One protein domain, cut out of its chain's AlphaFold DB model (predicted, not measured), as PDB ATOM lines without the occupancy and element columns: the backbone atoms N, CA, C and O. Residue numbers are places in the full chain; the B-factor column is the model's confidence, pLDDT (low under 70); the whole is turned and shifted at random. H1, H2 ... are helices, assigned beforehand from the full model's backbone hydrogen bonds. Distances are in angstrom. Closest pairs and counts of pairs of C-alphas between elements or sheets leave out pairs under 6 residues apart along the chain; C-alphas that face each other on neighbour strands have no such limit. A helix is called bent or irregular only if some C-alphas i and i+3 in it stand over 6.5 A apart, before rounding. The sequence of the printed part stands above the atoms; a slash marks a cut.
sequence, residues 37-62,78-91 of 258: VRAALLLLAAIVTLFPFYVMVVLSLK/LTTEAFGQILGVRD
ATOM      1  N   VAL A  37     -35.357  59.981  59.046       92.00
ATOM      2  CA  VAL A  37     -34.506  58.911  59.595       92.00
ATOM      3  C   VAL A  37     -35.110  57.540  59.308       92.00
ATOM      4  O   VAL A  37     -34.423  56.657  58.801       92.00
ATOM      5  N   ARG A  38     -36.416  57.364  59.550       88.25
ATOM      6  CA  ARG A  38     -37.111  56.120  59.204       88.25
ATOM      7  C   ARG A  38     -37.031  55.825  57.705       88.25
ATOM      8  O   ARG A  38     -36.779  54.686  57.340       88.25
ATOM      9  N   ALA A  39     -37.229  56.823  56.844       90.31
ATOM     10  CA  ALA A  39     -37.129  56.648  55.397       90.31
ATOM     11  C   ALA A  39     -35.710  56.255  54.964       90.31
ATOM     12  O   ALA A  39     -35.560  55.338  54.166       90.31
ATOM     13  N   ALA A  40     -34.676  56.878  55.533       93.75
ATOM     14  CA  ALA A  40     -33.282  56.540  55.260       93.75
ATOM     15  C   ALA A  40     -32.942  55.106  55.696       93.75
ATOM     16  O   ALA A  40     -32.335  54.362  54.931       93.75
ATOM     17  N   LEU A  41     -33.390  54.687  56.886       95.00
ATOM     18  CA  LEU A  41     -33.212  53.313  57.369       95.00
ATOM     19  C   LEU A  41     -33.944  52.293  56.490       95.00
ATOM     20  O   LEU A  41     -33.380  51.253  56.163       95.00
ATOM     21  N   LEU A  42     -35.178  52.596  56.072       93.94
ATOM     22  CA  LEU A  42     -35.938  51.737  55.162       93.94
ATOM     23  C   LEU A  42     -35.287  51.654  53.777       93.94
ATOM     24  O   LEU A  42     -35.249  50.572  53.203       93.94
ATOM     25  N   LEU A  43     -34.741  52.757  53.259       94.50
ATOM     26  CA  LEU A  43     -33.997  52.768  51.997       94.50
ATOM     27  C   LEU A  43     -32.711  51.950  52.096       94.50
ATOM     28  O   LEU A  43     -32.428  51.162  51.199       94.50
ATOM     29  N   LEU A  44     -31.965  52.080  53.192       95.69
ATOM     30  CA  LEU A  44     -30.771  51.272  53.430       95.69
ATOM     31  C   LEU A  44     -31.120  49.781  53.497       95.69
ATOM     32  O   LEU A  44     -30.500  48.975  52.810       95.69
ATOM     33  N   ALA A  45     -32.143  49.419  54.274       93.62
ATOM     34  CA  ALA A  45     -32.618  48.042  54.361       93.62
ATOM     35  C   ALA A  45     -33.087  47.513  52.994       93.62
ATOM     36  O   ALA A  45     -32.761  46.383  52.630       93.62
ATOM     37  N   ALA A  46     -33.791  48.336  52.210       93.81
ATOM     38  CA  ALA A  46     -34.219  47.988  50.858       93.81
ATOM     39  C   ALA A  46     -33.021  47.749  49.930       93.81
ATOM     40  O   ALA A  46     -32.998  46.739  49.235       93.81
ATOM     41  N   ILE A  47     -31.999  48.610  49.959       94.88
ATOM     42  CA  ILE A  47     -30.774  48.441  49.164       94.88
ATOM     43  C   ILE A  47     -30.067  47.138  49.543       94.88
ATOM     44  O   ILE A  47     -29.749  46.345  48.662       94.88
ATOM     45  N   VAL A  48     -29.873  46.880  50.839       95.38
ATOM     46  CA  VAL A  48     -29.231  45.648  51.328       95.38
ATOM     47  C   VAL A  48     -30.010  44.403  50.892       95.38
ATOM     48  O   VAL A  48     -29.410  43.424  50.460       95.38
ATOM     49  N   THR A  49     -31.341  44.451  50.949       93.88
ATOM     50  CA  THR A  49     -32.207  43.319  50.578       93.88
ATOM     51  C   THR A  49     -32.262  43.101  49.066       93.88
ATOM     52  O   THR A  49     -32.306  41.961  48.610       93.88
ATOM     53  N   LEU A  50     -32.249  44.174  48.271       95.44
ATOM     54  CA  LEU A  50     -32.315  44.105  46.809       95.44
ATOM     55  C   LEU A  50     -30.957  43.819  46.170       95.44
ATOM     56  O   LEU A  50     -30.915  43.309  45.052       95.44
ATOM     57  N   PHE A  51     -29.854  44.116  46.857       93.31
ATOM     58  CA  PHE A  51     -28.512  43.948  46.312       93.31
ATOM     59  C   PHE A  51     -28.228  42.514  45.815       93.31
ATOM     60  O   PHE A  51     -27.793  42.384  44.673       93.31
ATOM     61  N   PRO A  52     -28.542  41.424  46.547       93.75
ATOM     62  CA  PRO A  52     -28.378  40.062  46.030       93.75
ATOM     63  C   PRO A  52     -29.181  39.782  44.754       93.75
ATOM     64  O   PRO A  52     -28.685  39.109  43.852       93.75
ATOM     65  N   PHE A  53     -30.397  40.324  44.639       94.44
ATOM     66  CA  PHE A  53     -31.226  40.171  43.438       94.44
ATOM     67  C   PHE A  53     -30.669  40.968  42.262       94.44
ATOM     68  O   PHE A  53     -30.639  40.468  41.141       94.44
ATOM     69  N   TYR A  54     -30.179  42.180  42.522       93.06
ATOM     70  CA  TYR A  54     -29.453  42.968  41.537       93.06
ATOM     71  C   TYR A  54     -28.245  42.191  41.006       93.06
ATOM     72  O   TYR A  54     -28.091  42.051  39.795       93.06
ATOM     73  N   VAL A  55     -27.438  41.618  41.906       92.00
ATOM     74  CA  VAL A  55     -26.289  40.779  41.544       92.00
ATOM     75  C   VAL A  55     -26.740  39.573  40.722       92.00
ATOM     76  O   VAL A  55     -26.152  39.312  39.678       92.00
ATOM     77  N   MET A  56     -27.800  38.872  41.129       91.56
ATOM     78  CA  MET A  56     -28.334  37.726  40.389       91.56
ATOM     79  C   MET A  56     -28.721  38.108  38.957       91.56
ATOM     80  O   MET A  56     -28.292  37.449  38.014       91.56
ATOM     81  N   VAL A  57     -29.490  39.185  38.785       92.12
ATOM     82  CA  VAL A  57     -29.952  39.627  37.463       92.12
ATOM     83  C   VAL A  57     -28.774  40.091  36.613       92.12
ATOM     84  O   VAL A  57     -28.605  39.603  35.496       92.12
ATOM     85  N   VAL A  58     -27.919  40.974  37.137       91.19
ATOM     86  CA  VAL A  58     -26.782  41.519  36.382       91.19
ATOM     87  C   VAL A  58     -25.800  40.423  35.995       91.19
ATOM     88  O   VAL A  58     -25.420  40.360  34.830       91.19
ATOM     89  N   LEU A  59     -25.427  39.535  36.920       89.88
ATOM     90  CA  LEU A  59     -24.502  38.442  36.619       89.88
ATOM     91  C   LEU A  59     -25.120  37.396  35.685       89.88
ATOM     92  O   LEU A  59     -24.404  36.875  34.837       89.88
ATOM     93  N   SER A  60     -26.429  37.123  35.771       91.00
ATOM     94  CA  SER A  60     -27.101  36.210  34.826       91.00
ATOM     95  C   SER A  60     -27.124  36.733  33.388       91.00
ATOM     96  O   SER A  60     -27.254  35.951  32.450       91.00
ATOM     97  N   LEU A  61     -26.983  38.051  33.219       92.19
ATOM     98  CA  LEU A  61     -26.907  38.724  31.926       92.19
ATOM     99  C   LEU A  61     -25.463  39.016  31.493       92.19
ATOM    100  O   LEU A  61     -25.254  39.662  30.467       92.19
ATOM    101  N   LYS A  62     -24.439  38.594  32.242       89.62
ATOM    102  CA  LYS A  62     -23.051  38.733  31.787       89.62
ATOM    103  C   LYS A  62     -22.695  37.629  30.783       89.62
ATOM    104  O   LYS A  62     -23.249  36.533  30.870       89.62
ATOM    105  N   LEU A  78     -24.484  43.603  28.600       85.44
ATOM    106  CA  LEU A  78     -25.529  42.617  28.878       85.44
ATOM    107  C   LEU A  78     -25.743  41.703  27.663       85.44
ATOM    108  O   LEU A  78     -25.819  42.168  26.527       85.44
ATOM    109  N   THR A  79     -25.872  40.408  27.916       89.25
ATOM    110  CA  THR A  79     -26.066  39.341  26.932       89.25
ATOM    111  C   THR A  79     -27.030  38.298  27.497       89.25
ATOM    112  O   THR A  79     -27.189  38.171  28.707       89.25
ATOM    113  N   THR A  80     -27.687  37.533  26.628       88.00
ATOM    114  CA  THR A  80     -28.611  36.451  27.020       88.00
ATOM    115  C   THR A  80     -28.004  35.063  26.826       88.00
ATOM    116  O   THR A  80     -28.708  34.056  26.899       88.00
ATOM    117  N   GLU A  81     -26.693  34.989  26.595       87.62
ATOM    118  CA  GLU A  81     -25.987  33.755  26.254       87.62
ATOM    119  C   GLU A  81     -26.161  32.673  27.328       87.62
ATOM    120  O   GLU A  81     -26.498  31.535  27.005       87.62
ATOM    121  N   ALA A  82     -26.034  33.037  28.608       87.19
ATOM    122  CA  ALA A  82     -26.239  32.118  29.727       87.19
ATOM    123  C   ALA A  82     -27.652  31.496  29.730       87.19
ATOM    124  O   ALA A  82     -27.808  30.301  29.996       87.19
ATOM    125  N   PHE A  83     -28.680  32.275  29.368       88.00
ATOM    126  CA  PHE A  83     -30.052  31.781  29.224       88.00
ATOM    127  C   PHE A  83     -30.202  30.851  28.016       88.00
ATOM    128  O   PHE A  83     -30.845  29.808  28.117       88.00
ATOM    129  N   GLY A  84     -29.570  31.185  26.888       84.75
ATOM    130  CA  GLY A  84     -29.524  30.310  25.715       84.75
ATOM    131  C   GLY A  84     -28.858  28.965  26.019       84.75
ATOM    132  O   GLY A  84     -29.374  27.920  25.632       84.75
ATOM    133  N   GLN A  85     -27.763  28.965  26.784       82.69
ATOM    134  CA  GLN A  85     -27.080  27.736  27.195       82.69
ATOM    135  C   GLN A  85     -27.934  26.887  28.147       82.69
ATOM    136  O   GLN A  85     -28.012  25.668  27.978       82.69
ATOM    137  N   ILE A  86     -28.599  27.497  29.134       83.25
ATOM    138  CA  ILE A  86     -29.384  26.737  30.116       83.25
ATOM    139  C   ILE A  86     -30.721  26.230  29.561       83.25
ATOM    140  O   ILE A  86     -31.173  25.169  29.980       83.25
ATOM    141  N   LEU A  87     -31.331  26.955  28.617       83.06
ATOM    142  CA  LEU A  87     -32.581  26.557  27.962       83.06
ATOM    143  C   LEU A  87     -32.354  25.656  26.740       83.06
ATOM    144  O   LEU A  87     -33.223  24.851  26.421       83.06
ATOM    145  N   GLY A  88     -31.222  25.808  26.045       74.69
ATOM    146  CA  GLY A  88     -30.928  25.114  24.787       74.69
ATOM    147  C   GLY A  88     -30.022  23.887  24.911       74.69
ATOM    148  O   GLY A  88     -30.192  22.943  24.148       74.69
ATOM    149  N   VAL A  89     -29.067  23.869  25.853       62.44
ATOM    150  CA  VAL A  89     -28.094  22.761  26.011       62.44
ATOM    151  C   VAL A  89     -28.399  21.895  27.234       62.44
ATOM    152  O   VAL A  89     -27.984  20.738  27.297       62.44
ATOM    153  N   ARG A  90     -29.130  22.423  28.220       63.50
ATOM    154  CA  ARG A  90     -29.497  21.684  29.431       63.50
ATOM    155  C   ARG A  90     -30.992  21.408  29.457       63.50
ATOM    156  O   ARG A  90     -31.801  22.273  29.147       63.50
ATOM    157  N   ASP A  91     -31.347  20.208  29.901       82.31
ATOM    158  CA  ASP A  91     -32.714  19.702  30.078       82.31
ATOM    159  C   ASP A  91     -33.541  20.484  31.127       82.31
ATOM    160  O   ASP A  91     -34.467  19.937  31.712       82.31
TER     161      ASP A  91
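This is residues 37 to 62 and 78 to 91 of the 258 residues of the protein "ABC transporter permease" of Jiangella anatolica (UniProt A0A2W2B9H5). A long, bent helix, H1, makes most of the length of a thin rod, and a short helix, H2, stands at its far end, turned at 80 degrees to the nearer arm, so that the two make a loose corner. Residues 37 to 57 of H1 stick out with nothing packed on them. The printed part has 40 residues with two named helices, H1 then H2 along the chain, and no named strand; the class is all helix. The whole is extended, with a radius of gyration of the C-alphas of 15.6 A and spans of 49 by 20 by 8 A.

H1 covers residues 37 to 60 and by its hydrogen bonds was assigned as one helix, but it is bent: C-alphas 49 and 52 are 6.8 A apart. Its arm H1a, residues 37 to 49, is 18.2 A long and begins at C-alpha 37 (-34.506, 58.911, 59.595). Its arm H1b, residues 52 to 60, is 11.9 A long and ends at C-alpha 60 (-27.101, 36.210, 34.826). H2, residues 81 to 88, is 10.1 A long and ends at C-alpha 88 (-30.928, 25.114, 24.787).

H1a and H1b stand at a steep tilt of 38 degrees. H1b and H2 are close but not clearly touching, the closest C-alphas being those of Ser 60 and Ala 82, 6.6 A apart. Their lines are about perpendicular, at 80 degrees. H1a and H2 are apart. In H1a, H1b and H2 every O i to N i+4 pair is within hydrogen-bond range.

The C-alphas of Val 37 and Val 89, the two farthest apart, are 49.8 A apart. Residues 63 to 77 are not printed, and C-alphas 62 and 78 are 5.4 A apart across this cut, which lies in the link from H1 to H2. Residues 84 to 91, of which 84 to 88 belong to H2, also stand free. The mean pLDDT of the printed part is 88.9, and residues 89 to 90 are under 70.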